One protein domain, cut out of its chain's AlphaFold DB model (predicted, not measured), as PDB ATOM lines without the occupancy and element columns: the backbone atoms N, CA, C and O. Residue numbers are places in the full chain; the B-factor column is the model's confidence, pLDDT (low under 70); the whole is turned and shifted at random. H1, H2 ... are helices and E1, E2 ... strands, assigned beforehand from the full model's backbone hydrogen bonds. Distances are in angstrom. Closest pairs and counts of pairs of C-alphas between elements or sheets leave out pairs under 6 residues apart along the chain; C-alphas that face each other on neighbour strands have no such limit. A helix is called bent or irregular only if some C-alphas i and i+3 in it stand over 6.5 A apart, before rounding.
ATOM      1  N   LEU A   7     196.077 205.886 237.046       77.81
ATOM      2  CA  LEU A   7     196.131 207.009 236.118       77.81
ATOM      3  C   LEU A   7     194.789 207.094 235.384       77.81
ATOM      4  O   LEU A   7     194.448 206.137 234.693       77.81
ATOM      5  N   PRO A   8     194.000 208.169 235.517       80.12
ATOM      6  CA  PRO A   8     192.759 208.299 234.764       80.12
ATOM      7  C   PRO A   8     193.059 208.447 233.270       80.12
ATOM      8  O   PRO A   8     193.839 209.309 232.859       80.12
ATOM      9  N   LEU A   9     192.447 207.587 232.467       82.69
ATOM     10  CA  LEU A   9     192.621 207.536 231.021       82.69
ATOM     11  C   LEU A   9     191.463 208.247 230.314       82.69
ATOM     12  O   LEU A   9     190.367 208.384 230.858       82.69
ATOM     13  N   GLY A  10     191.697 208.682 229.079       73.19
ATOM     14  CA  GLY A  10     190.750 209.430 228.251       73.19
ATOM     15  C   GLY A  10     189.464 208.668 227.910       73.19
ATOM     16  O   GLY A  10     188.451 209.288 227.617       73.19
ATOM     17  N   ASN A  11     189.460 207.336 228.007       75.94
ATOM     18  CA  ASN A  11     188.258 206.506 227.871       75.94
ATOM     19  C   ASN A  11     187.482 206.296 229.189       75.94
ATOM     20  O   ASN A  11     186.565 205.476 229.229       75.94
ATOM     21  N   GLY A  12     187.881 206.960 230.278       74.81
ATOM     22  CA  GLY A  12     187.269 206.826 231.601       74.81
ATOM     23  C   GLY A  12     187.729 205.608 232.414       74.81
ATOM     24  O   GLY A  12     187.243 205.406 233.526       74.81
ATOM     25  N   ARG A  13     188.664 204.789 231.907       82.75
ATOM     26  CA  ARG A  13     189.283 203.687 232.668       82.75
ATOM     27  C   ARG A  13     190.494 204.169 233.472       82.75
ATOM     28  O   ARG A  13     191.007 205.264 233.265       82.75
ATOM     29  N   LEU A  14     190.975 203.326 234.384       79.81
ATOM     30  CA  LEU A  14     192.176 203.581 235.182       79.81
ATOM     31  C   LEU A  14     193.359 202.764 234.638       79.81
ATOM     32  O   LEU A  14     193.322 201.535 234.617       79.81
ATOM     33  N   GLY A  15     194.408 203.453 234.198       79.25
ATOM     34  CA  GLY A  15     195.715 202.900 233.853       79.25
ATOM     35  C   GLY A  15     196.613 202.735 235.077       79.25
ATOM     36  O   GLY A  15     196.285 203.218 236.159       79.25
ATOM     37  N   ARG A  16     197.758 202.057 234.925       80.88
ATOM     38  CA  ARG A  16     198.694 201.796 236.032       80.88
ATOM     39  C   ARG A  16     200.057 202.447 235.811       80.88
ATOM     40  O   ARG A  16     200.782 202.056 234.901       80.88
ATOM     41  N   ILE A  17     200.451 203.351 236.702       77.44
ATOM     42  CA  ILE A  17     201.783 203.964 236.711       77.44
ATOM     43  C   ILE A  17     202.809 202.921 237.175       77.44
ATOM     44  O   ILE A  17     202.702 202.378 238.282       77.44
ATOM     45  N   SER A  18     203.808 202.635 236.340       74.56
ATOM     46  CA  SER A  18     204.924 201.743 236.664       74.56
ATOM     47  C   SER A  18     206.269 202.370 236.293       74.56
ATOM     48  O   SER A  18     206.341 203.135 235.330       74.56
ATOM     49  N   PRO A  19     207.344 202.053 237.040       70.38
ATOM     50  CA  PRO A  19     208.692 202.368 236.607       70.38
ATOM     51  C   PRO A  19     209.038 201.437 235.438       70.38
ATOM     52  O   PRO A  19     209.277 200.249 235.644       70.38
ATOM     53  N   ASN A  20     208.944 201.926 234.206       64.00
ATOM     54  CA  ASN A  20     209.253 201.158 233.005       64.00
ATOM     55  C   ASN A  20     209.948 202.080 232.009       64.00
ATOM     56  O   ASN A  20     209.500 203.207 231.814       64.00
ATOM     57  N   ASN A  21     210.978 201.573 231.336       57.31
ATOM     58  CA  ASN A  21     211.699 202.312 230.295       57.31
ATOM     59  C   ASN A  21     210.857 202.514 229.021       57.31
ATOM     60  O   ASN A  21     211.281 203.211 228.107       57.31
ATOM     61  N   TYR A  22     209.666 201.911 228.953       61.59
ATOM     62  CA  TYR A  22     208.755 202.007 227.819       61.59
ATOM     63  C   TYR A  22     207.446 202.692 228.229       61.59
ATOM     64  O   TYR A  22     206.712 202.192 229.086       61.59
ATOM     65  N   ALA A  23     207.113 203.811 227.579       65.56
ATOM     66  CA  ALA A  23     205.922 204.605 227.879       65.56
ATOM     67  C   ALA A  23     204.627 203.942 227.380       65.56
ATOM     68  O   ALA A  23     204.420 203.802 226.174       65.56
ATOM     69  N   ASN A  24     203.784 203.476 228.307       71.94
ATOM     70  CA  ASN A  24     202.496 202.822 228.043       71.94
ATOM     71  C   ASN A  24     201.355 203.830 227.864       71.94
ATOM     72  O   ASN A  24     200.352 203.492 227.238       71.94
ATOM     73  N   TYR A  25     201.506 205.023 228.440       81.56
ATOM     74  CA  TYR A  25     200.490 206.063 228.442       81.56
ATOM     75  C   TYR A  25     201.051 207.386 227.921       81.56
ATOM     76  O   TYR A  25     202.200 207.736 228.195       81.56
ATOM     77  N   PHE A  26     200.228 208.132 227.192       80.31
ATOM     78  CA  PHE A  26     200.577 209.418 226.606       80.31
ATOM     79  C   PHE A  26     199.893 210.552 227.362       80.31
ATOM     80  O   PHE A  26     198.666 210.590 227.476       80.31
ATOM     81  N   LEU A  27     200.694 211.479 227.883       78.44
ATOM     82  CA  LEU A  27     200.191 212.734 228.423       78.44
ATOM     83  C   LEU A  27     199.874 213.663 227.245       78.44
ATOM     84  O   LEU A  27     200.786 214.051 226.519       78.44
ATOM     85  N   ILE A  28     198.593 213.980 227.055       73.50
ATOM     86  CA  ILE A  28     198.110 214.819 225.955       73.50
ATOM     87  C   ILE A  28     198.103 216.277 226.399       73.50
ATOM     88  O   ILE A  28     197.412 216.626 227.359       73.50
ATOM     89  N   ASP A  29     198.829 217.126 225.678       71.75
ATOM     90  CA  ASP A  29     198.754 218.575 225.830       71.75
ATOM     91  C   ASP A  29     197.918 219.170 224.687       71.75
ATOM     92  O   ASP A  29     198.282 219.086 223.515       71.75
ATOM     93  N   THR A  30     196.786 219.798 225.020       65.25
ATOM     94  CA  THR A  30     195.900 220.425 224.026       65.25
ATOM     95  C   THR A  30     196.548 221.616 223.318       65.25
ATOM     96  O   THR A  30     196.088 221.993 222.241       65.25
ATOM     97  N   ALA A  31     197.620 222.192 223.874       64.88
ATOM     98  CA  ALA A  31     198.414 223.232 223.228       64.88
ATOM     99  C   ALA A  31     199.428 222.672 222.214       64.88
ATOM    100  O   ALA A  31     199.939 223.427 221.384       64.88
ATOM    101  N   ARG A  32     199.714 221.360 222.237       69.75
ATOM    102  CA  ARG A  32     200.637 220.702 221.305       69.75
ATOM    103  C   ARG A  32     199.881 220.100 220.120       69.75
ATOM    104  O   ARG A  32     199.159 219.117 220.280       69.75
ATOM    105  N   PRO A  33     200.123 220.574 218.885       65.31
ATOM    106  CA  PRO A  33     199.476 220.000 217.705       65.31
ATOM    107  C   PRO A  33     199.829 218.521 217.474       65.31
ATOM    108  O   PRO A  33     199.019 217.796 216.898       65.31
ATOM    109  N   GLN A  34     200.997 218.067 217.961       66.69
ATOM    110  CA  GLN A  34     201.450 216.666 217.932       66.69
ATOM    111  C   GLN A  34     200.489 215.681 218.604       66.69
ATOM    112  O   GLN A  34     200.292 214.567 218.121       66.69
ATOM    113  N   ASP A  35     199.837 216.124 219.672       69.19
ATOM    114  CA  ASP A  35     199.021 215.267 220.521       69.19
ATOM    115  C   ASP A  35     197.561 215.239 220.048       69.19
ATOM    116  O   ASP A  35     196.743 214.547 220.639       69.19
ATOM    117  N   SER A  36     197.217 215.954 218.968       66.19
ATOM    118  CA  SER A  36     195.846 216.078 218.450       66.19
ATOM    119  C   SER A  36     195.319 214.820 217.733       66.19
ATOM    120  O   SER A  36     194.105 214.637 217.620       66.19
ATOM    121  N   ALA A  37     196.201 213.927 217.262       60.59
ATOM    122  CA  ALA A  37     195.818 212.726 216.507       60.59
ATOM    123  C   ALA A  37     195.400 211.537 217.399       60.59
ATOM    124  O   ALA A  37     194.535 210.747 217.019       60.59
ATOM    125  N   LEU A  38     195.991 211.424 218.590       67.50
ATOM    126  CA  LEU A  38     195.780 210.345 219.567       67.50
ATOM    127  C   LEU A  38     194.439 210.325 220.343       67.50
ATOM    128  O   LEU A  38     193.942 209.221 220.584       67.50
ATOM    129  N   PRO A  39     193.825 211.457 220.751       58.72
ATOM    130  CA  PRO A  39     192.819 211.461 221.818       58.72
ATOM    131  C   PRO A  39     191.513 210.759 221.445       58.72
ATOM    132  O   PRO A  39     190.788 210.303 222.319       58.72
ATOM    133  N   GLY A  40     191.198 210.677 220.149       63.19
ATOM    134  CA  GLY A  40     189.920 210.139 219.685       63.19
ATOM    135  C   GLY A  40     189.873 208.617 219.527       63.19
ATOM    136  O   GLY A  40     188.794 208.047 219.634       63.19
ATOM    137  N   LEU A  41     191.009 207.959 219.256       66.06
ATOM    138  CA  LEU A  41     191.042 206.529 218.908       66.06
ATOM    139  C   LEU A  41     191.661 205.650 220.003       66.06
ATOM    140  O   LEU A  41     191.323 204.476 220.108       66.06
ATOM    141  N   LEU A  42     192.538 206.219 220.837       73.88
ATOM    142  CA  LEU A  42     193.339 205.493 221.827       73.88
ATOM    143  C   LEU A  42     193.138 206.053 223.237       73.88
ATOM    144  O   LEU A  42     194.091 206.306 223.976       73.88
ATOM    145  N   GLY A  43     191.875 206.241 223.621       70.12
ATOM    146  CA  GLY A  43     191.505 206.760 224.939       70.12
ATOM    147  C   GLY A  43     192.019 205.911 226.113       70.12
ATOM    148  O   GLY A  43     192.108 206.414 227.224       70.12
ATOM    149  N   ASP A  44     192.369 204.640 225.887       73.56
ATOM    150  CA  ASP A  44     192.993 203.735 226.866       73.56
ATOM    151  C   ASP A  44     194.516 203.921 227.009       73.56
ATOM    152  O   ASP A  44     195.113 203.399 227.950       73.56
ATOM    153  N   MET A  45     195.147 204.651 226.092       77.00
ATOM    154  CA  MET A  45     196.559 205.019 226.163       77.00
ATOM    155  C   MET A  45     196.745 206.486 226.539       77.00
ATOM    156  O   MET A  45     197.794 206.845 227.055       77.00
ATOM    157  N   THR A  46     195.764 207.355 226.311       79.94
ATOM    158  CA  THR A  46     195.876 208.779 226.652       79.94
ATOM    159  C   THR A  46     195.442 209.052 228.083       79.94
ATOM    160  O   THR A  46     194.402 208.560 228.511       79.94
ATOM    161  N   VAL A  47     196.183 209.880 228.810       79.06
ATOM    162  CA  VAL A  47     195.758 210.407 230.117       79.06
ATOM    163  C   VAL A  47     194.629 211.424 229.920       79.06
ATOM    164  O   VAL A  47     194.636 212.152 228.927       79.06
ATOM    165  N   ILE A  48     193.653 211.471 230.836       77.75
ATOM    166  CA  ILE A  48     192.525 212.415 230.762       77.75
ATOM    167  C   ILE A  48     193.012 213.872 230.637       77.75
ATOM    168  O   ILE A  48     193.978 214.279 231.288       77.75
ATOM    169  N   SER A  49     192.338 214.663 229.801       69.44
ATOM    170  CA  SER A  49     192.613 216.093 229.651       69.44
ATOM    171  C   SER A  49     192.145 216.883 230.885       69.44
ATOM    172  O   SER A  49     191.177 216.509 231.543       69.44
ATOM    173  N   GLY A  50     192.840 217.980 231.221       68.31
ATOM    174  CA  GLY A  50     192.455 218.877 232.328       68.31
ATOM    175  C   GLY A  50     193.193 218.679 233.661       68.31
ATOM    176  O   GLY A  50     192.789 219.265 234.663       68.31
ATOM    177  N   LEU A  51     194.277 217.894 233.695       73.69
ATOM    178  CA  LEU A  51     195.179 217.837 234.855       73.69
ATOM    179  C   LEU A  51     195.845 219.198 235.105       73.69
ATOM    180  O   LEU A  51     196.254 219.864 234.153       73.69
ATOM    181  N   ASP A  52     196.012 219.584 236.372       77.56
ATOM    182  CA  ASP A  52     196.691 220.828 236.739       77.56
ATOM    183  C   ASP A  52     198.188 220.804 236.366       77.56
ATOM    184  O   ASP A  52     198.827 219.749 236.292       77.56
ATOM    185  N   ALA A  53     198.771 221.988 236.159       72.31
ATOM    186  CA  ALA A  53     200.141 222.129 235.669       72.31
ATOM    187  C   ALA A  53     201.196 221.486 236.593       72.31
ATOM    188  O   ALA A  53     202.222 220.997 236.106       72.31
ATOM    189  N   LYS A  54     200.961 221.439 237.917       76.31
ATOM    190  CA  LYS A  54     201.892 220.786 238.854       76.31
ATOM    191  C   LYS A  54     201.865 219.274 238.664       76.31
ATOM    192  O   LYS A  54     202.934 218.664 238.608       76.31
ATOM    193  N   THR A  55     200.680 218.687 238.505       76.00
ATOM    194  CA  THR A  55     200.513 217.250 238.247       76.00
ATOM    195  C   THR A  55     201.109 216.845 236.900       76.00
ATOM    196  O   THR A  55     201.871 215.882 236.841       76.00
ATOM    197  N   GLN A  56     200.867 217.611 235.832       72.94
ATOM    198  CA  GLN A  56     201.474 217.342 234.521       72.94
ATOM    199  C   GLN A  56     203.010 217.382 234.574       72.94
ATOM    200  O   GLN A  56     203.675 216.463 234.095       72.94
ATOM    201  N   THR A  57     203.579 218.400 235.230       72.44
ATOM    202  CA  THR A  57     205.037 218.538 235.386       72.44
ATOM    203  C   THR A  57     205.626 217.400 236.227       72.44
ATOM    204  O   THR A  57     206.706 216.894 235.927       72.44
ATOM    205  N   ALA A  58     204.924 216.957 237.275       73.44
ATOM    206  CA  ALA A  58     205.354 215.836 238.109       73.44
ATOM    207  C   ALA A  58     205.359 214.500 237.345       73.44
ATOM    208  O   ALA A  58     206.261 213.691 237.553       73.44
ATOM    209  N   LEU A  59     204.398 214.292 236.439       73.50
ATOM    210  CA  LEU A  59     204.335 213.109 235.575       73.50
ATOM    211  C   LEU A  59     205.420 213.112 234.482       73.50
ATOM    212  O   LEU A  59     205.841 212.041 234.059       73.50
ATOM    213  N   GLN A  60     205.908 214.286 234.060       68.31
ATOM    214  CA  GLN A  60     206.978 214.431 233.059       68.31
ATOM    215  C   GLN A  60     208.401 214.393 233.645       68.31
ATOM    216  O   GLN A  60     209.349 214.067 232.936       68.31
ATOM    217  N   ARG A  61     208.580 214.716 234.934       59.50
ATOM    218  CA  ARG A  61     209.899 214.869 235.590       59.50
ATOM    219  C   ARG A  61     210.714 213.579 235.765       59.50
ATOM    220  O   ARG A  61     211.803 213.637 236.331       59.50
ATOM    221  N   GLY A  62     210.234 212.431 235.293       57.94
ATOM    222  CA  GLY A  62     210.956 211.167 235.379       57.94
ATOM    223  C   GLY A  62     210.925 210.411 234.062       57.94
ATOM    224  O   GLY A  62     209.915 209.802 233.731       57.94
ATOM    225  N   SER A  63     212.068 210.329 233.383       56.50
ATOM    226  CA  SER A  63     212.331 209.397 232.272       56.50
ATOM    227  C   SER A  63     212.225 207.911 232.667       56.50
ATOM    228  O   SER A  63     212.503 207.028 231.865       56.50
ATOM    229  N   THR A  64     211.824 207.622 233.906       64.94
ATOM    230  CA  THR A  64     211.701 206.288 234.494       64.94
ATOM    231  C   THR A  64     210.265 205.767 234.538       64.94
ATOM    232  O   THR A  64     210.065 204.637 234.972       64.94
ATOM    233  N   LEU A  65     209.251 206.575 234.202       74.94
ATOM    234  CA  LEU A  65     207.838 206.180 234.274       74.94
ATOM    235  C   LEU A  65     207.306 205.719 232.915       74.94
ATOM    236  O   LEU A  65     207.704 206.217 231.870       74.94
ATOM    237  N   ASN A  66     206.306 204.837 232.937       76.06
ATOM    238  CA  ASN A  66     205.584 204.395 231.743       76.06
ATOM    239  C   ASN A  66     204.626 205.463 231.158       76.06
ATOM    240  O   ASN A  66     203.627 205.100 230.535       76.06
ATOM    241  N   ILE A  67     204.914 206.754 231.349       78.81
ATOM    242  CA  ILE A  67     204.146 207.896 230.842       78.81
ATOM    243  C   ILE A  67     205.111 208.831 230.116       78.81
ATOM    244  O   ILE A  67     206.129 209.216 230.683       78.81
ATOM    245  N   CYS A  68     204.789 209.239 228.892       77.31
ATOM    246  CA  CYS A  68     205.551 210.267 228.183       77.31
ATOM    247  C   CYS A  68     204.625 211.172 227.369       77.31
ATOM    248  O   CYS A  68     203.440 210.887 227.207       77.31
ATOM    249  N   GLN A  69     205.156 212.272 226.841       78.50
ATOM    250  CA  GLN A  69     204.457 213.007 225.788       78.50
ATOM    251  C   GLN A  69     204.575 212.243 224.469       78.50
ATOM    252  O   GLN A  69     205.551 211.513 224.254       78.50
ATOM    253  N   PHE A  70     203.593 212.383 223.584       79.00
ATOM    254  CA  PHE A  70     203.678 211.713 222.297       79.00
ATOM    255  C   PHE A  70     204.821 212.292 221.453       79.00
ATOM    256  O   PHE A  70     205.134 213.484 221.478       79.00
ATOM    257  N   SER A  71     205.481 211.385 220.743       78.00
ATOM    258  CA  SER A  71     206.541 211.643 219.775       78.00
ATOM    259  C   SER A  71     206.392 210.602 218.672       78.00
ATOM    260  O   SER A  71     205.943 209.482 218.944       78.00
ATOM    261  N   PHE A  72     206.779 210.939 217.443       80.12
ATOM    262  CA  PHE A  72     206.690 210.021 216.306       80.12
ATOM    263  C   PHE A  72     207.507 208.736 216.518       80.12
ATOM    264  O   PHE A  72     207.111 207.682 216.025       80.12
ATOM    265  N   GLN A  73     208.563 208.768 217.342       79.56
ATOM    266  CA  GLN A  73     209.328 207.574 217.736       79.56
ATOM    267  C   GLN A  73     208.495 206.538 218.510       79.56
ATOM    268  O   GLN A  73     208.802 205.349 218.493       79.56
ATOM    269  N   ASN A  74     207.409 206.969 219.158       80.25
ATOM    270  CA  ASN A  74     206.496 206.092 219.889       80.25
ATOM    271  C   ASN A  74     205.382 205.513 218.997       80.25
ATOM    272  O   ASN A  74     204.595 204.683 219.459       80.25
ATOM    273  N   LEU A  75     205.304 205.908 217.719       83.25
ATOM    274  CA  LEU A  75     204.273 205.441 216.791       83.25
ATOM    275  C   LEU A  75     204.271 203.914 216.542       83.25
ATOM    276  O   LEU A  75     203.176 203.361 216.500       83.25
ATOM    277  N   PRO A  76     205.405 203.182 216.451       83.00
ATOM    278  CA  PRO A  76     205.386 201.720 216.285       83.00
ATOM    279  C   PRO A  76     204.559 201.006 217.363       83.00
ATOM    280  O   PRO A  76     203.827 200.057 217.098       83.00
ATOM    281  N   ARG A  77     204.627 201.520 218.591       79.25
ATOM    282  CA  ARG A  77     203.877 200.993 219.728       79.25
ATOM    283  C   ARG A  77     202.386 201.310 219.636       79.25
ATOM    284  O   ARG A  77     201.542 200.477 219.957       79.25
ATOM    285  N   VAL A  78     202.071 202.530 219.212       80.62
ATOM    286  CA  VAL A  78     200.702 202.979 218.937       80.62
ATOM    287  C   VAL A  78     200.060 202.097 217.858       80.62
ATOM    288  O   VAL A  78     198.909 201.695 218.005       80.62
ATOM    289  N   LEU A  79     200.819 201.724 216.823       81.19
ATOM    290  CA  LEU A  79     200.377 200.816 215.762       81.19
ATOM    291  C   LEU A  79     200.063 199.414 216.277       81.19
ATOM    292  O   LEU A  79     198.977 198.913 216.001       81.19
ATOM    293  N   GLN A  80     200.954 198.822 217.079       81.25
ATOM    294  CA  GLN A  80     200.718 197.508 217.686       81.25
ATOM    295  C   GLN A  80     199.392 197.483 218.461       81.25
ATOM    296  O   GLN A  80     198.597 196.554 218.343       81.25
ATOM    297  N   ARG A  81     199.094 198.555 219.205       80.75
ATOM    298  CA  ARG A  81     197.826 198.654 219.931       80.75
ATOM    299  C   ARG A  81     196.616 198.820 219.003       80.75
ATOM    300  O   ARG A  81     195.554 198.268 219.283       80.75
ATOM    301  N   LEU A  82     196.754 199.571 217.911       78.75
ATOM    302  CA  LEU A  82     195.699 199.721 216.900       78.75
ATOM    303  C   LEU A  82     195.382 198.408 216.171       78.75
ATOM    304  O   LEU A  82     194.244 198.220 215.731       78.75
ATOM    305  N   GLU A  83     196.363 197.512 216.046       78.69
ATOM    306  CA  GLU A  83     196.176 196.146 215.552       78.69
ATOM    307  C   GLU A  83     195.371 195.301 216.548       78.69
ATOM    308  O   GLU A  83     194.367 194.710 216.146       78.69
ATOM    309  N   ASP A  84     195.705 195.348 217.843       79.50
ATOM    310  CA  ASP A  84     194.985 194.616 218.902       79.50
ATOM    311  C   ASP A  84     193.499 195.001 219.018       79.50
ATOM    312  O   ASP A  84     192.662 194.184 219.405       79.50
ATOM    313  N   MET A  85     193.153 196.260 218.731       74.50
ATOM    314  CA  MET A  85     191.784 196.776 218.875       74.50
ATOM    315  C   MET A  85     190.818 196.341 217.761       74.50
ATOM    316  O   MET A  85     189.641 196.694 217.822       74.50
ATOM    317  N   ASN A  86     191.289 195.609 216.741       69.31
ATOM    318  CA  ASN A  86     190.498 195.173 215.582       69.31
ATOM    319  C   ASN A  86     189.678 196.317 214.933       69.31
ATOM    320  O   ASN A  86     188.496 196.182 214.618       69.31
ATOM    321  N   THR A  87     190.306 197.490 214.795       75.81
ATOM    322  CA  THR A  87     189.693 198.695 214.211       75.81
ATOM    323  C   THR A  87     189.498 198.552 212.700       75.81
ATOM    324  O   THR A  87     190.323 197.943 212.016       75.81
ATOM    325  N   THR A  88     188.433 199.157 212.155       81.00
ATOM    326  CA  THR A  88     188.183 199.118 210.705       81.00
ATOM    327  C   THR A  88     189.281 199.856 209.939       81.00
ATOM    328  O   THR A  88     189.833 200.861 210.401       81.00
ATOM    329  N   ALA A  89     189.570 199.400 208.719       82.50
ATOM    330  CA  ALA A  89     190.614 199.990 207.887       82.50
ATOM    331  C   ALA A  89     190.371 201.484 207.584       82.50
ATOM    332  O   ALA A  89     191.315 202.265 207.484       82.50
ATOM    333  N   LYS A  90     189.103 201.920 207.510       82.44
ATOM    334  CA  LYS A  90     188.742 203.340 207.358       82.44
ATOM    335  C   LYS A  90     189.189 204.177 208.561       82.44
ATOM    336  O   LYS A  90     189.774 205.238 208.381       82.44
ATOM    337  N   ILE A  91     188.961 203.675 209.774       81.25
ATOM    338  CA  ILE A  91     189.348 204.360 211.012       81.25
ATOM    339  C   ILE A  91     190.876 204.443 211.129       81.25
ATOM    340  O   ILE A  91     191.408 205.507 211.446       81.25
ATOM    341  N   LYS A  92     191.590 203.353 210.808       83.62
ATOM    342  CA  LYS A  92     193.063 203.342 210.750       83.62
ATOM    343  C   LYS A  92     193.598 204.364 209.744       83.62
ATOM    344  O   LYS A  92     194.515 205.119 210.055       83.62
ATOM    345  N   ARG A  93     192.980 204.447 208.563       86.69
ATOM    346  CA  ARG A  93     193.324 205.445 207.547       86.69
ATOM    347  C   ARG A  93     193.123 206.871 208.054       86.69
ATOM    348  O   ARG A  93     194.032 207.682 207.909       86.69
ATOM    349  N   ASP A  94     191.975 207.188 208.650       84.44
ATOM    350  CA  ASP A  94     191.689 208.545 209.143       84.44
ATOM    351  C   ASP A  94     192.635 208.946 210.287       84.44
ATOM    352  O   ASP A  94     193.034 210.108 210.391       84.44
ATOM    353  N   PHE A  95     193.064 207.977 211.101       84.81
ATOM    354  CA  PHE A  95     194.141 208.175 212.067       84.81
ATOM    355  C   PHE A  95     195.472 208.510 211.377       84.81
ATOM    356  O   PHE A  95     196.102 209.503 211.737       84.81
ATOM    357  N   PHE A  96     195.881 207.759 210.348       87.50
ATOM    358  CA  PHE A  96     197.126 208.047 209.626       87.50
ATOM    359  C   PHE A  96     197.105 209.367 208.865       87.50
ATOM    360  O   PHE A  96     198.132 210.038 208.827       87.50
ATOM    361  N   VAL A  97     195.958 209.804 208.336       85.50
ATOM    362  CA  VAL A  97     195.834 211.160 207.776       85.50
ATOM    363  C   VAL A  97     196.206 212.206 208.826       85.50
ATOM    364  O   VAL A  97     197.034 213.069 208.548       85.50
ATOM    365  N   LYS A  98     195.690 212.083 210.056       82.50
ATOM    366  CA  LYS A  98     196.037 213.000 211.154       82.50
ATOM    367  C   LYS A  98     197.505 212.899 211.562       82.50
ATOM    368  O   LYS A  98     198.122 213.928 211.828       82.50
ATOM    369  N   VAL A  99     198.078 211.691 211.600       83.31
ATOM    370  CA  VAL A  99     199.514 211.487 211.878       83.31
ATOM    371  C   VAL A  99     200.364 212.234 210.851       83.31
ATOM    372  O   VAL A  99     201.254 212.989 211.238       83.31
ATOM    373  N   TRP A 100     200.056 212.092 209.562       83.12
ATOM    374  CA  TRP A 100     200.773 212.780 208.489       83.12
ATOM    375  C   TRP A 100     200.548 214.298 208.504       83.12
ATOM    376  O   TRP A 100     201.516 215.045 208.411       83.12
ATOM    377  N   GLU A 101     199.314 214.781 208.697       81.44
ATOM    378  CA  GLU A 101     199.010 216.215 208.865       81.44
ATOM    379  C   GLU A 101     199.808 216.860 209.999       81.44
ATOM    380  O   GLU A 101     200.276 217.994 209.892       81.44
ATOM    381  N   THR A 102     199.960 216.116 211.087       78.81
ATOM    382  CA  THR A 102     200.712 216.529 212.263       78.81
ATOM    383  C   THR A 102     202.213 216.520 211.990       78.81
ATOM    384  O   THR A 102     202.916 217.470 212.341       78.81
ATOM    385  N   TYR A 103     202.698 215.478 211.314       79.25
ATOM    386  CA  TYR A 103     204.085 215.363 210.889       79.25
ATOM    387  C   TYR A 103     204.496 216.515 209.960       79.25
ATOM    388  O   TYR A 103     205.547 217.106 210.182       79.25
ATOM    389  N   TYR A 104     203.662 216.938 209.002       76.75
ATOM    390  CA  TYR A 104     204.012 218.073 208.125       76.75
ATOM    391  C   TYR A 104     204.232 219.386 208.862       76.75
ATOM    392  O   TYR A 104     204.969 220.240 208.380       76.75
ATOM    393  N   LYS A 105     203.575 219.575 210.007       76.06
ATOM    394  CA  LYS A 105     203.701 220.810 210.781       76.06
ATOM    395  C   LYS A 105     204.935 220.804 211.682       76.06
ATOM    396  O   LYS A 105     205.462 221.873 211.961       76.06
ATOM    397  N   LEU A 106     205.335 219.636 212.196       75.88
ATOM    398  CA  LEU A 106     206.216 219.541 213.370       75.88
ATOM    399  C   LEU A 106     207.233 218.384 213.340       75.88
ATOM    400  O   LEU A 106     207.913 218.164 214.340       75.88
ATOM    401  N   GLY A 107     207.291 217.596 212.268       74.94
ATOM    402  CA  GLY A 107     208.160 216.425 212.154       74.94
ATOM    403  C   GLY A 107     209.611 216.773 211.824       74.94
ATOM    404  O   GLY A 107     209.897 217.815 211.237       74.94
ATOM    405  N   THR A 108     210.529 215.876 212.180       78.88
ATOM    406  CA  THR A 108     211.962 215.984 211.867       78.88
ATOM    407  C   THR A 108     212.425 214.902 210.882       78.88
ATOM    408  O   THR A 108     211.718 213.929 210.611       78.88
ATOM    409  N   LYS A 109     213.651 215.031 210.353       77.31
ATOM    410  CA  LYS A 109     214.260 214.017 209.469       77.31
ATOM    411  C   LYS A 109     214.449 212.660 210.166       77.31
ATOM    412  O   LYS A 109     214.296 211.624 209.526       77.31
ATOM    413  N   GLU A 110     214.765 212.658 211.458       78.12
ATOM    414  CA  GLU A 110     214.919 211.428 212.248       78.12
ATOM    415  C   GLU A 110     213.575 210.721 212.457       78.12
ATOM    416  O   GLU A 110     213.484 209.498 212.321       78.12
ATOM    417  N   ASP A 111     212.510 211.495 212.696       79.94
ATOM    418  CA  ASP A 111     211.148 210.965 212.775       79.94
ATOM    419  C   ASP A 111     210.754 210.288 211.458       79.94
ATOM    420  O   ASP A 111     210.223 209.179 211.467       79.94
ATOM    421  N   PHE A 112     211.090 210.900 210.316       82.12
ATOM    422  CA  PHE A 112     210.815 210.319 209.002       82.12
ATOM    423  C   PHE A 112     211.444 208.939 208.805       82.12
ATOM    424  O   PHE A 112     210.769 208.036 208.320       82.12
ATOM    425  N   GLY A 113     212.706 208.758 209.212       80.88
ATOM    426  CA  GLY A 113     213.413 207.477 209.088       80.88
ATOM    427  C   GLY A 113     212.782 206.345 209.910       80.88
ATOM    428  O   GLY A 113     212.958 205.164 209.603       80.88
ATOM    429  N   THR A 114     212.021 206.700 210.949       82.00
ATOM    430  CA  THR A 114     211.191 205.752 211.703       82.00
ATOM    431  C   THR A 114     209.860 205.517 210.994       82.00
ATOM    432  O   THR A 114     209.459 204.370 210.812       82.00
ATOM    433  N   LEU A 115     209.192 206.587 210.554       83.75
ATOM    434  CA  LEU A 115     207.892 206.533 209.879       83.75
ATOM    435  C   LEU A 115     207.936 205.771 208.546       83.75
ATOM    436  O   LEU A 115     206.994 205.045 208.233       83.75
ATOM    437  N   GLU A 116     209.018 205.886 207.773       85.31
ATOM    438  CA  GLU A 116     209.112 205.284 206.436       85.31
ATOM    439  C   GLU A 116     209.104 203.747 206.443       85.31
ATOM    440  O   GLU A 116     208.666 203.129 205.470       85.31
ATOM    441  N   LYS A 117     209.493 203.144 207.574       87.44
ATOM    442  CA  LYS A 117     209.532 201.692 207.806       87.44
ATOM    443  C   LYS A 117     208.217 201.120 208.330       87.44
ATOM    444  O   LYS A 117     208.086 199.902 208.432       87.44
ATOM    445  N   LEU A 118     207.258 201.968 208.703       88.88
ATOM    446  CA  LEU A 118     205.997 201.546 209.313       88.88
ATOM    447  C   LEU A 118     204.876 201.429 208.269       88.88
ATOM    448  O   LEU A 118     204.857 202.205 207.313       88.88
ATOM    449  N   PRO A 119     203.919 200.495 208.440       88.62
ATOM    450  CA  PRO A 119     202.786 200.325 207.534       88.62
ATOM    451  C   PRO A 119     201.728 201.411 207.792       88.62
ATOM    452  O   PRO A 119     200.673 201.159 208.367       88.62
ATOM    453  N   ILE A 120     202.041 202.652 207.420       86.94
ATOM    454  CA  ILE A 120     201.220 203.847 207.699       86.94
ATOM    455  C   ILE A 120     200.708 204.538 206.431       86.94
ATOM    456  O   ILE A 120     200.134 205.626 206.500       86.94
ATOM    457  N   VAL A 121     200.917 203.917 205.271       88.19
ATOM    458  CA  VAL A 121     200.431 204.394 203.976       88.19
ATOM    459  C   VAL A 121     199.238 203.550 203.559       88.19
ATOM    460  O   VAL A 121     199.387 202.361 203.296       88.19
ATOM    461  N   ALA A 122     198.052 204.144 203.481       88.94
ATOM    462  CA  ALA A 122     196.846 203.424 203.102       88.94
ATOM    463  C   ALA A 122     196.779 203.252 201.576       88.94
ATOM    464  O   ALA A 122     196.908 204.218 200.829       88.94
ATOM    465  N   ALA A 123     196.529 202.033 201.110       88.31
ATOM    466  CA  ALA A 123     196.387 201.679 199.706       88.31
ATOM    467  C   ALA A 123     195.130 200.835 199.474       88.31
ATOM    468  O   ALA A 123     194.660 200.134 200.367       88.31
ATOM    469  N   ARG A 124     194.562 200.915 198.271       86.12
ATOM    470  CA  ARG A 124     193.358 200.169 197.887       86.12
ATOM    471  C   ARG A 124     193.599 199.314 196.645       86.12
ATOM    472  O   ARG A 124     194.101 199.815 195.635       86.12
ATOM    473  N   SER A 125     193.173 198.057 196.727       79.12
ATOM    474  CA  SER A 125     192.965 197.150 195.590       79.12
ATOM    475  C   SER A 125     191.484 197.173 195.188       79.12
ATOM    476  O   SER A 125     190.636 197.473 196.023       79.12
ATOM    477  N   GLU A 126     191.140 196.823 193.945       68.56
ATOM    478  CA  GLU A 126     189.727 196.694 193.533       68.56
ATOM    479  C   GLU A 126     189.018 195.524 194.244       68.56
ATOM    480  O   GLU A 126     187.808 195.555 194.445       68.56
ATOM    481  N   SER A 127     189.770 194.502 194.668       58.84
ATOM    482  CA  SER A 127     189.243 193.303 195.333       58.84
ATOM    483  C   SER A 127     188.881 193.491 196.811       58.84
ATOM    484  O   SER A 127     188.194 192.641 197.376       58.84
ATOM    485  N   LEU A 128     189.341 194.572 197.449       59.75
ATOM    486  CA  LEU A 128     189.134 194.840 198.870       59.75
ATOM    487  C   LEU A 128     188.330 196.132 199.024       59.75
ATOM    488  O   LEU A 128     188.765 197.209 198.625       59.75
ATOM    489  N   THR A 129     187.166 196.041 199.665       59.84
ATOM    490  CA  THR A 129     186.419 197.221 200.137       59.84
ATOM    491  C   THR A 129     187.150 197.961 201.268       59.84
ATOM    492  O   THR A 129     186.758 199.069 201.635       59.84
ATOM    493  N   GLU A 130     188.225 197.374 201.801       74.12
ATOM    494  CA  GLU A 130     189.033 197.879 202.909       74.12
ATOM    495  C   GLU A 130     190.453 198.287 202.468       74.12
ATOM    496  O   GLU A 130     190.968 197.830 201.450       74.12
ATOM    497  N   TYR A 131     191.088 199.183 203.232       84.12
ATOM    498  CA  TYR A 131     192.459 199.636 202.978       84.12
ATOM    499  C   TYR A 131     193.497 198.594 203.423       84.12
ATOM    500  O   TYR A 131     193.433 198.097 204.547       84.12
ATOM    501  N   GLU A 132     194.498 198.347 202.581       88.19
ATOM    502  CA  GLU A 132     195.764 197.714 202.966       88.19
ATOM    503  C   GLU A 132     196.775 198.799 203.369       88.19
ATOM    504  O   GLU A 132     196.731 199.909 202.841       88.19
ATOM    505  N   PHE A 133     197.692 198.503 204.292       88.31
ATOM    506  CA  PHE A 133     198.697 199.465 204.742       88.31
ATOM    507  C   PHE A 133     200.109 199.054 204.324       88.31
ATOM    508  O   PHE A 133     200.567 197.953 204.617       88.31
ATOM    509  N   LEU A 134     200.793 199.962 203.633       89.50
ATOM    510  CA  LEU A 134     202.135 199.795 203.088       89.50
ATOM    511  C   LEU A 134     203.139 200.669 203.839       89.50
ATOM    512  O   LEU A 134     202.773 201.665 204.471       89.50
ATOM    513  N   THR A 135     204.415 200.310 203.733       89.94
ATOM    514  CA  THR A 135     205.518 201.164 204.183       89.94
ATOM    515  C   THR A 135     205.955 202.105 203.059       89.94
ATOM    516  O   THR A 135     205.821 201.794 201.869       89.94
ATOM    517  N   VAL A 136     206.494 203.272 203.419       85.19
ATOM    518  CA  VAL A 136     207.080 204.197 202.434       85.19
ATOM    519  C   VAL A 136     208.324 203.559 201.801       85.19
ATOM    520  O   VAL A 136     208.569 203.751 200.612       85.19
ATOM    521  N   ASP A 137     209.064 202.739 202.550       84.75
ATOM    522  CA  ASP A 137     210.212 201.977 202.050       84.75
ATOM    523  C   ASP A 137     209.827 200.947 200.985       84.75
ATOM    524  O   ASP A 137     210.486 200.859 199.947       84.75
ATOM    525  N   ASP A 138     208.744 200.192 201.182       84.69
ATOM    526  CA  ASP A 138     208.259 199.228 200.185       84.69
ATOM    527  C   ASP A 138     207.848 199.930 198.891       84.69
ATOM    528  O   ASP A 138     208.093 199.421 197.790       84.69
ATOM    529  N   PHE A 139     207.268 201.121 199.030       85.19
ATOM    530  CA  PHE A 139     206.944 201.979 197.908       85.19
ATOM    531  C   PHE A 139     208.220 202.491 197.214       85.19
ATOM    532  O   PHE A 139     208.376 202.287 196.008       85.19
ATOM    533  N   LYS A 140     209.189 203.075 197.931       81.06
ATOM    534  CA  LYS A 140     210.471 203.551 197.363       81.06
ATOM    535  C   LYS A 140     211.263 202.441 196.666       81.06
ATOM    536  O   LYS A 140     211.829 202.671 195.601       81.06
ATOM    537  N   ALA A 141     211.267 201.241 197.238       84.31
ATOM    538  CA  ALA A 141     212.006 200.088 196.734       84.31
ATOM    539  C   ALA A 141     211.285 199.318 195.608       84.31
ATOM    540  O   ALA A 141     211.819 198.321 195.127       84.31
ATOM    541  N   TYR A 142     210.100 199.762 195.162       86.06
ATOM    542  CA  TYR A 142     209.286 199.079 194.141       86.06
ATOM    543  C   TYR A 142     208.988 197.612 194.497       86.06
ATOM    544  O   TYR A 142     208.973 196.749 193.622       86.06
ATOM    545  N   LYS A 143     208.774 197.298 195.785       86.69
ATOM    546  CA  LYS A 143     208.499 195.915 196.218       86.69
ATOM    547  C   LYS A 143     207.094 195.449 195.859       86.69
ATOM    548  O   LYS A 143     206.863 194.252 195.714       86.69
ATOM    549  N   ARG A 144     206.154 196.387 195.714       87.19
ATOM    550  CA  ARG A 144     204.767 196.125 195.309       87.19
ATOM    551  C   ARG A 144     204.340 197.055 194.168       87.19
ATOM    552  O   ARG A 144     204.848 198.177 194.100       87.19
ATOM    553  N   PRO A 145     203.410 196.623 193.296       89.62
ATOM    554  CA  PRO A 145     202.866 197.460 192.231       89.62
ATOM    555  C   PRO A 145     201.900 198.494 192.827       89.62
ATOM    556  O   PRO A 145     200.686 198.304 192.827       89.62
ATOM    557  N   ALA A 146     202.447 199.570 193.390       88.62
ATOM    558  CA  ALA A 146     201.687 200.619 194.054       88.62
ATOM    559  C   ALA A 146     201.954 201.993 193.431       88.62
ATOM    560  O   ALA A 146     203.106 202.350 193.166       88.62
ATOM    561  N   ILE A 147     200.889 202.774 193.239       87.50
ATOM    562  CA  ILE A 147     200.931 204.121 192.660       87.50
ATOM    563  C   ILE A 147     200.183 205.119 193.539       87.50
ATOM    564  O   ILE A 147     199.201 204.768 194.192       87.50
ATOM    565  N   LEU A 148     200.647 206.366 193.568       85.62
ATOM    566  CA  LEU A 148     200.009 207.431 194.333       85.62
ATOM    567  C   LEU A 148     198.702 207.869 193.656       85.62
ATOM    568  O   LEU A 148     198.665 208.055 192.440       85.62
ATOM    569  N   SER A 149     197.625 208.049 194.427       80.81
ATOM    570  CA  SER A 149     196.372 208.591 193.903       80.81
ATOM    571  C   SER A 149     196.580 210.039 193.458       80.81
ATOM    572  O   SER A 149     196.932 210.898 194.270       80.81
ATOM    573  N   ASP A 150     196.306 210.328 192.197       71.56
ATOM    574  CA  ASP A 150     196.302 211.680 191.642       71.56
ATOM    575  C   ASP A 150     194.864 212.056 191.252       71.56
ATOM    576  O   ASP A 150     194.154 211.156 190.821       71.56
ATOM    577  N   PRO A 151     194.378 213.302 191.404       63.56
ATOM    578  CA  PRO A 151     193.048 213.702 190.924       63.56
ATOM    579  C   PRO A 151     192.738 213.303 189.467       63.56
ATOM    580  O   PRO A 151     191.574 213.047 189.168       63.56
ATOM    581  N   CYS A 152     193.743 213.155 188.596       57.94
ATOM    582  CA  CYS A 152     193.568 212.660 187.221       57.94
ATOM    583  C   CYS A 152     193.346 211.128 187.103       57.94
ATOM    584  O   CYS A 152     193.036 210.623 186.024       57.94
ATOM    585  N   MET A 153     193.518 210.365 188.188       66.00
ATOM    586  CA  MET A 153     193.549 208.892 188.203       66.00
ATOM    587  C   MET A 153     192.218 208.199 188.561       66.00
ATOM    588  O   MET A 153     191.862 207.232 187.876       66.00
ATOM    589  N   PRO A 154     191.489 208.578 189.634       53.06
ATOM    590  CA  PRO A 154     190.330 207.820 190.086       53.06
ATOM    591  C   PRO A 154     189.167 207.969 189.100       53.06
ATOM    592  O   PRO A 154     188.744 209.073 188.776       53.06
ATOM    593  N   GLY A 155     188.647 206.834 188.623       59.47
ATOM    594  CA  GLY A 155     187.570 206.769 187.626       59.47
ATOM    595  C   GLY A 155     188.046 206.464 186.202       59.47
ATOM    596  O   GLY A 155     187.230 206.134 185.341       59.47
ATOM    597  N   SER A 156     189.358 206.482 185.947       72.25
ATOM    598  CA  SER A 156     189.923 206.004 184.684       72.25
ATOM    599  C   SER A 156     189.780 204.479 184.580       72.25
ATOM    600  O   SER A 156     190.294 203.714 185.400       72.25
ATOM    601  N   ARG A 157     189.101 204.020 183.520       81.25
ATOM    602  CA  ARG A 157     188.925 202.592 183.199       81.25
ATOM    603  C   ARG A 157     190.262 201.833 183.148       81.25
ATOM    604  O   ARG A 157     190.297 200.664 183.515       81.25
ATOM    605  N   MET A 158     191.353 202.496 182.748       84.38
ATOM    606  CA  MET A 158     192.698 201.909 182.681       84.38
ATOM    607  C   MET A 158     193.214 201.492 184.063       84.38
ATOM    608  O   MET A 158     193.675 200.363 184.231       84.38
ATOM    609  N   PHE A 159     193.122 202.379 185.057       83.81
ATOM    610  CA  PHE A 159     193.609 202.079 186.403       83.81
ATOM    611  C   PHE A 159     192.710 201.081 187.116       83.81
ATOM    612  O   PHE A 159     193.244 200.187 187.760       83.81
ATOM    613  N   ASN A 160     191.391 201.137 186.909       83.25
ATOM    614  CA  ASN A 160     190.482 200.111 187.425       83.25
ATOM    615  C   ASN A 160     190.877 198.719 186.902       83.25
ATOM    616  O   ASN A 160     191.022 197.785 187.677       83.25
ATOM    617  N   LEU A 161     191.146 198.579 185.597       86.06
ATOM    618  CA  LEU A 161     191.612 197.308 185.028       86.06
ATOM    619  C   LEU A 161     192.946 196.852 185.635       86.06
ATOM    620  O   LEU A 161     193.095 195.678 185.962       86.06
ATOM    621  N   LEU A 162     193.907 197.760 185.824       87.06
ATOM    622  CA  LEU A 162     195.174 197.430 186.484       87.06
ATOM    623  C   LEU A 162     194.971 197.013 187.953       87.06
ATOM    624  O   LEU A 162     195.627 196.077 188.409       87.06
ATOM    625  N   GLN A 163     194.054 197.656 188.686       86.06
ATOM    626  CA  GLN A 163     193.711 197.294 190.068       86.06
ATOM    627  C   GLN A 163     193.099 195.896 190.152       86.06
ATOM    628  O   GLN A 163     193.474 195.123 191.032       86.06
ATOM    629  N   LYS A 164     192.256 195.531 189.181       84.31
ATOM    630  CA  LYS A 164     191.704 194.179 188.999       84.31
ATOM    631  C   LYS A 164     192.778 193.088 188.931       84.31
ATOM    632  O   LYS A 164     192.530 191.947 189.309       84.31
ATOM    633  N   HIS A 165     193.975 193.450 188.464       86.56
ATOM    634  CA  HIS A 165     195.135 192.569 188.331       86.56
ATOM    635  C   HIS A 165     196.200 192.755 189.423       86.56
ATOM    636  O   HIS A 165     197.266 192.150 189.316       86.56
ATOM    637  N   GLY A 166     195.921 193.542 190.470       86.31
ATOM    638  CA  GLY A 166     196.783 193.676 191.649       86.31
ATOM    639  C   GLY A 166     197.479 195.029 191.824       86.31
ATOM    640  O   GLY A 166     198.319 195.144 192.714       86.31
ATOM    641  N   LEU A 167     197.168 196.056 191.017       89.62
ATOM    642  CA  LEU A 167     197.664 197.419 191.263       89.62
ATOM    643  C   LEU A 167     197.058 197.988 192.556       89.62
ATOM    644  O   LEU A 167     195.842 197.993 192.738       89.62
ATOM    645  N   LEU A 168     197.904 198.547 193.416       89.06
ATOM    646  CA  LEU A 168     197.500 199.227 194.642       89.06
ATOM    647  C   LEU A 168     197.493 200.747 194.425       89.06
ATOM    648  O   LEU A 168     198.511 201.330 194.053       89.06
ATOM    649  N   ILE A 169     196.361 201.410 194.677       87.88
ATOM    650  CA  ILE A 169     196.272 202.878 194.639       87.88
ATOM    651  C   ILE A 169     196.400 203.421 196.059       87.88
ATOM    652  O   ILE A 169     195.528 203.196 196.897       87.88
ATOM    653  N   ILE A 170     197.488 204.139 196.320       88.31
ATOM    654  CA  ILE A 170     197.785 204.769 197.605       88.31
ATOM    655  C   ILE A 170     196.969 206.044 197.769       88.31
ATOM    656  O   ILE A 170     196.979 206.911 196.903       88.31
ATOM    657  N   ASP A 171     196.327 206.193 198.918       86.81
ATOM    658  CA  ASP A 171     195.633 207.408 199.315       86.81
ATOM    659  C   ASP A 171     196.638 208.524 199.633       86.81
ATOM    660  O   ASP A 171     197.367 208.471 200.630       86.81
ATOM    661  N   ARG A 172     196.646 209.564 198.792       83.25
ATOM    662  CA  ARG A 172     197.565 210.712 198.888       83.25
ATOM    663  C   ARG A 172     197.487 211.457 200.220       83.25
ATOM    664  O   ARG A 172     198.432 212.154 200.571       83.25
ATOM    665  N   GLN A 173     196.394 211.335 200.977       84.19
ATOM    666  CA  GLN A 173     196.299 211.958 202.304       84.19
ATOM    667  C   GLN A 173     197.104 211.203 203.370       84.19
ATOM    668  O   GLN A 173     197.510 211.807 204.359       84.19
ATOM    669  N   THR A 174     197.370 209.913 203.153       86.25
ATOM    670  CA  THR A 174     198.202 209.063 204.024       86.25
ATOM    671  C   THR A 174     199.626 208.872 203.506       86.25
ATOM    672  O   THR A 174     200.329 207.963 203.936       86.25
ATOM    673  N   PHE A 175     200.045 209.693 202.548       83.62
ATOM    674  CA  PHE A 175     201.370 209.627 201.951       83.62
ATOM    675  C   PHE A 175     202.116 210.944 202.189       83.62
ATOM    676  O   PHE A 175     201.466 211.992 202.108       83.62
ATOM    677  N   PRO A 176     203.440 210.922 202.448       77.06
ATOM    678  CA  PRO A 176     204.253 212.116 202.689       77.06
ATOM    679  C   PRO A 176     204.101 213.210 201.605       77.06
ATOM    680  O   PRO A 176     204.444 213.011 200.442       77.06
ATOM    681  N   LYS A 177     203.629 214.399 202.005       70.19
ATOM    682  CA  LYS A 177     203.668 215.694 201.304       70.19
ATOM    683  C   LYS A 177     205.036 216.363 201.579       70.19
ATOM    684  O   LYS A 177     205.567 216.271 202.680       70.19
ATOM    685  N   TRP A 178     205.638 216.953 200.552       67.44
ATOM    686  CA  TRP A 178     207.080 217.236 200.370       67.44
ATOM    687  C   TRP A 178     207.673 218.321 201.318       67.44
ATOM    688  O   TRP A 178     206.907 219.129 201.828       67.44
ATOM    689  N   SER A 179     208.996 218.565 201.424       53.16
ATOM    690  CA  SER A 179     210.066 217.866 202.185       53.16
ATOM    691  C   SER A 179     210.911 218.905 202.978       53.16
ATOM    692  O   SER A 179     210.764 220.109 202.764       53.16
ATOM    693  N   PHE A 180     211.820 218.465 203.864       43.91
ATOM    694  CA  PHE A 180     212.905 219.299 204.414       43.91
ATOM    695  C   PHE A 180     214.121 219.287 203.464       43.91
ATOM    696  O   PHE A 180     214.632 218.223 203.132       43.91
ATOM    697  N   ALA A 181     214.624 220.478 203.122       44.34
ATOM    698  CA  ALA A 181     215.960 220.736 202.568       44.34
ATOM    699  C   ALA A 181     216.330 220.069 201.222       44.34
ATOM    700  O   ALA A 181     217.384 219.451 201.134       44.34
ATOM    701  N   ASN A 182     215.527 220.283 200.167       45.22
ATOM    702  CA  ASN A 182     215.896 220.197 198.732       45.22
ATOM    703  C   ASN A 182     216.607 218.932 198.203       45.22
ATOM    704  O   ASN A 182     216.916 218.853 197.015       45.22
ATOM    705  N   GLU A 183     216.797 217.908 199.018       49.28
ATOM    706  CA  GLU A 183     217.254 216.595 198.613       49.28
ATOM    707  C   GLU A 183     216.057 215.646 198.736       49.28
ATOM    708  O   GLU A 183     215.645 215.298 199.839       49.28
ATOM    709  N   TRP A 184     215.548 215.197 197.578       48.56
ATOM    710  CA  TRP A 184     214.415 214.268 197.396       48.56
ATOM    711  C   TRP A 184     213.054 214.951 197.704       48.56
ATOM    712  O   TRP A 184     212.842 215.498 198.778       48.56
ATOM    713  N   VAL A 185     212.054 215.037 196.823       52.81
ATOM    714  CA  VAL A 185     211.564 214.144 195.763       52.81
ATOM    715  C   VAL A 185     210.896 215.003 194.677       52.81
ATOM    716  O   VAL A 185     210.193 215.966 194.978       52.81
ATOM    717  N   ARG A 186     211.130 214.648 193.411       54.56
ATOM    718  CA  ARG A 186     210.423 215.194 192.246       54.56
ATOM    719  C   ARG A 186     208.992 214.646 192.260       54.56
ATOM    720  O   ARG A 186     208.835 213.477 192.587       54.56
ATOM    721  N   GLY A 194     208.937 210.815 187.592       77.81
ATOM    722  CA  GLY A 194     209.005 209.940 188.772       77.81
ATOM    723  C   GLY A 194     207.804 208.993 188.872       77.81
ATOM    724  O   GLY A 194     207.967 207.773 188.984       77.81
ATOM    725  N   GLY A 195     206.596 209.548 188.754       80.88
ATOM    726  CA  GLY A 195     205.353 208.776 188.751       80.88
ATOM    727  C   GLY A 195     205.198 207.887 187.516       80.88
ATOM    728  O   GLY A 195     204.776 206.735 187.646       80.88
ATOM    729  N   LEU A 196     205.621 208.349 186.335       84.56
ATOM    730  CA  LEU A 196     205.620 207.529 185.124       84.56
ATOM    731  C   LEU A 196     206.562 206.329 185.254       84.56
ATOM    732  O   LEU A 196     206.164 205.206 184.948       84.56
ATOM    733  N   TYR A 197     207.795 206.526 185.739       86.69
ATOM    734  CA  TYR A 197     208.726 205.413 185.963       86.69
ATOM    735  C   TYR A 197     208.106 204.359 186.881       86.69
ATOM    736  O   TYR A 197     208.173 203.159 186.610       86.69
ATOM    737  N   ARG A 198     207.438 204.808 187.944       87.75
ATOM    738  CA  ARG A 198     206.720 203.932 188.864       87.75
ATOM    739  C   ARG A 198     205.581 203.181 188.189       87.75
ATOM    740  O   ARG A 198     205.478 201.975 188.401       87.75
ATOM    741  N   LEU A 199     204.776 203.840 187.356       88.50
ATOM    742  CA  LEU A 199     203.742 203.170 186.566       88.50
ATOM    743  C   LEU A 199     204.347 202.079 185.669       88.50
ATOM    744  O   LEU A 199     203.852 200.953 185.666       88.50
ATOM    745  N   LEU A 200     205.449 202.371 184.971       89.94
ATOM    746  CA  LEU A 200     206.148 201.397 184.127       89.94
ATOM    747  C   LEU A 200     206.633 200.186 184.936       89.94
ATOM    748  O   LEU A 200     206.437 199.046 184.512       89.94
ATOM    749  N   ARG A 201     207.208 200.411 186.125       90.88
ATOM    750  CA  ARG A 201     207.614 199.333 187.042       90.88
ATOM    751  C   ARG A 201     206.420 198.531 187.555       90.88
ATOM    752  O   ARG A 201     206.509 197.310 187.616       90.88
ATOM    753  N   CYS A 202     205.294 199.178 187.858       91.25
ATOM    754  CA  CYS A 202     204.068 198.481 188.242       91.25
ATOM    755  C   CYS A 202     203.567 197.586 187.104       91.25
ATOM    756  O   CYS A 202     203.287 196.418 187.341       91.25
ATOM    757  N   ILE A 203     203.510 198.090 185.866       91.50
ATOM    758  CA  ILE A 203     203.103 197.297 184.696       91.50
ATOM    759  C   ILE A 203     204.042 196.100 184.491       91.50
ATOM    760  O   ILE A 203     203.569 194.989 184.262       91.50
ATOM    761  N   GLU A 204     205.357 196.301 184.606       93.56
ATOM    762  CA  GLU A 204     206.350 195.224 184.527       93.56
ATOM    763  C   GLU A 204     206.099 194.140 185.587       93.56
ATOM    764  O   GLU A 204     206.044 192.955 185.254       93.56
ATOM    765  N   MET A 205     205.912 194.534 186.849       91.69
ATOM    766  CA  MET A 205     205.664 193.608 187.957       91.69
ATOM    767  C   MET A 205     204.339 192.862 187.800       91.69
ATOM    768  O   MET A 205     204.297 191.650 187.995       91.69
ATOM    769  N   LEU A 206     203.269 193.558 187.410       91.88
ATOM    770  CA  LEU A 206     201.956 192.951 187.183       91.88
ATOM    771  C   LEU A 206     202.010 191.950 186.023       91.88
ATOM    772  O   LEU A 206     201.483 190.845 186.146       91.88
ATOM    773  N   ALA A 207     202.698 192.282 184.928       91.88
ATOM    774  CA  ALA A 207     202.896 191.356 183.814       91.88
ATOM    775  C   ALA A 207     203.647 190.085 184.257       91.88
ATOM    776  O   ALA A 207     203.214 188.976 183.935       91.88
ATOM    777  N   GLN A 208     204.712 190.239 185.055       91.06
ATOM    778  CA  GLN A 208     205.477 189.122 185.623       91.06
ATOM    779  C   GLN A 208     204.631 188.250 186.561       91.06
ATOM    780  O   GLN A 208     204.630 187.031 186.415       91.06
ATOM    781  N   GLN A 209     203.869 188.859 187.476       89.94
ATOM    782  CA  GLN A 209     202.968 188.153 188.399       89.94
ATOM    783  C   GLN A 209     201.881 187.360 187.664       89.94
ATOM    784  O   GLN A 209     201.489 186.286 188.109       89.94
ATOM    785  N   ASN A 210     201.423 187.863 186.515       87.31
ATOM    786  CA  ASN A 210     200.437 187.197 185.666       87.31
ATOM    787  C   ASN A 210     201.078 186.233 184.636       87.31
ATOM    788  O   ASN A 210     200.367 185.715 183.774       87.31
ATOM    789  N   GLY A 211     202.398 185.997 184.690       88.06
ATOM    790  CA  GLY A 211     203.109 185.048 183.823       88.06
ATOM    791  C   GLY A 211     203.126 185.422 182.336       88.06
ATOM    792  O   GLY A 211     203.181 184.542 181.478       88.06
ATOM    793  N   ARG A 212     203.030 186.715 182.002       90.25
ATOM    794  CA  ARG A 212     202.920 187.211 180.619       90.25
ATOM    795  C   ARG A 212     204.035 188.196 180.288       90.25
ATOM    796  O   ARG A 212     204.590 188.858 181.161       90.25
ATOM    797  N   SER A 213     204.337 188.342 178.997       91.06
ATOM    798  CA  SER A 213     205.139 189.477 178.536       91.06
ATOM    799  C   SER A 213     204.366 190.784 178.743       91.06
ATOM    800  O   SER A 213     203.134 190.785 178.748       91.06
ATOM    801  N   ILE A 214     205.084 191.901 178.874       90.81
ATOM    802  CA  ILE A 214     204.485 193.238 179.021       90.81
ATOM    803  C   ILE A 214     203.485 193.518 177.886       90.81
ATOM    804  O   ILE A 214     202.367 193.959 178.148       90.81
ATOM    805  N   GLU A 215     203.852 193.186 176.643       89.38
ATOM    806  CA  GLU A 215     202.976 193.375 175.484       89.38
ATOM    807  C   GLU A 215     201.693 192.537 175.593       89.38
ATOM    808  O   GLU A 215     200.590 193.066 175.469       89.38
ATOM    809  N   MET A 216     201.823 191.234 175.866       87.88
ATOM    810  CA  MET A 216     200.678 190.325 175.949       87.88
ATOM    811  C   MET A 216     199.764 190.674 177.129       87.88
ATOM    812  O   MET A 216     198.540 190.583 177.015       87.88
ATOM    813  N   PHE A 217     200.348 191.095 178.254       91.81
ATOM    814  CA  PHE A 217     199.613 191.547 179.429       91.81
ATOM    815  C   PHE A 217     198.727 192.749 179.090       91.81
ATOM    816  O   PHE A 217     197.511 192.649 179.234       91.81
ATOM    817  N   ILE A 218     199.298 193.829 178.545       90.44
ATOM    818  CA  ILE A 218     198.538 195.039 178.193       90.44
ATOM    819  C   ILE A 218     197.514 194.771 177.085       90.44
ATOM    820  O   ILE A 218     196.373 195.219 177.190       90.44
ATOM    821  N   ARG A 219     197.864 193.983 176.059       88.38
ATOM    822  CA  ARG A 219     196.911 193.609 174.999       88.38
ATOM    823  C   ARG A 219     195.713 192.837 175.541       88.38
ATOM    824  O   ARG A 219     194.591 193.078 175.111       88.38
ATOM    825  N   THR A 220     195.934 191.937 176.497       87.62
ATOM    826  CA  THR A 220     194.822 191.212 177.122       87.62
ATOM    827  C   THR A 220     194.011 192.118 178.043       87.62
ATOM    828  O   THR A 220     192.789 192.016 178.072       87.62
TER     829      THR A 220
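Overview. This is residues 7 to 186 and 194 to 220 of the 843 residues of the protein "BTB domain-containing protein" of Sphaerosporella brunnea (UniProt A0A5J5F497). The domain is a long row of parts: an end lobe of short strands, H2 and loops, then the helices H3, H4 and H5, then a small curled sheet of four strands, and at the far end H7, H8 and H9. H4 packs on E4 and E5 of that sheet, and H3 runs beside H4 on the side toward the first lobe. The printed part has 207 residues with nine named helices and seven named strands, in the order E1 E2 H1 H2 E3 H3 H4 H5 E4 E5 H6 E6 H7 E7 H8 H9; the class is mixed, helices and strands. The larger sheet runs E5 E4 E7 E6 and is mixed; the smaller, E2 and E3, is parallel. The whole is only just loose, close to compact, with a radius of gyration of the C-alphas of 20.5 A, and is elongated, spanning 69 by 38 by 28 A.

Arrangement. Begin at E1, residues 14 to 16, which pairs with no named strand. Go on to E2, residues 25 to 27, and E3, residues 67 to 69, parallel neighbours at 45 degrees, with N 27 and O 68 within hydrogen-bond range at 2.9 A. With H1, residues 33 to 36, and H2, residues 53 to 60, between them they make a strand-helix-strand unit, two parallel neighbour strands with helices between, its crossover right-handed. The closest C-alphas of H2 and E3 are those of Gln 60 and Cys 68, 6.6 A apart. Next, H3, residues 72 to 84, and H4, residues 89 to 106, run opposite ways at a shallow tilt of 7 degrees, close but not clearly touching; their closest C-alphas, of Leu 82 and Lys 92, are 7.6 A apart. H1 touches H4 at residues 98 to 106 of H4 alone, the closest C-alphas being those of Gln 34 and Thr 102, 5.7 A. H3, with residues 72 to 75 alone, touches H5, residues 109 to 115; the closest C-alphas are those of Phe 72 and Asp 111, 5.8 A. E4, residues 121 to 124, and E5, residues 132 to 134, form an antiparallel hairpin, with N 123 and O 132 2.7 A apart. After H6, residues 136 to 140, which only grazes the sheet, come E6, residues 146 to 148, H7, residues 157 to 164, and E7, residues 168 to 170. E7 is parallel to E6, with N 170 and O 147 at 2.8 A, and antiparallel to E4, with N 124 and O 169 at 2.8 A. E5, H6, E6 is a split strand-helix-strand unit, with E4 and E7 between its strands, and E6, H7, E7 an unsplit one; both crossovers are right-handed. H4 and H7 make two layers with the sheet, helices on one face; the closest C-alphas are Arg 93 and Ala 122, 6.0 A, for H4 and E4, and Gln 163 and Ile 169, 7.7 A, for H7 and E7. H8, residues 194 to 209, only grazes the sheet with residues 195 to 202, and with residues 203 to 208 alone touches H9, residues 214 to 220, about perpendicular at 74 degrees; the closest C-alphas are those of Ala 207 and Ile 214, 5.4 A. Every O i to N i+4 pair is within hydrogen-bond range in H2, H5, H6, H7, H8 and H9, against 7 of 9 in H3 and 13 of 14 in H4; H1 is too short for such a pair.

Along the chain. Find C-alpha 14 at (192.176, 203.581, 235.182), where E1 begins. H3 is 19.5 A long and irregular, with C-alphas 73 and 76 7.2 A apart. H4 starts at C-alpha 89, (190.614, 199.990, 207.887), and is 25.6 A long. E4 is 10.2 A long and H8 22.6 A. H9 ends at C-alpha 220, (194.822, 191.212, 177.122).

Size, cuts and confidence. The two C-alphas farthest apart are those of Lys 54 and Met 216, 69.9 A. Residues 187 to 193 are not printed, and C-alphas 186 and 194 are 6.5 A apart across this cut, in the link from E7 to H8. Of the links printed whole, H1 to H2 is long, with 16 residues. The mean pLDDT of the printed part is 77.9; 42 residues are under 70, among them 30 to 41 and 178 to 186.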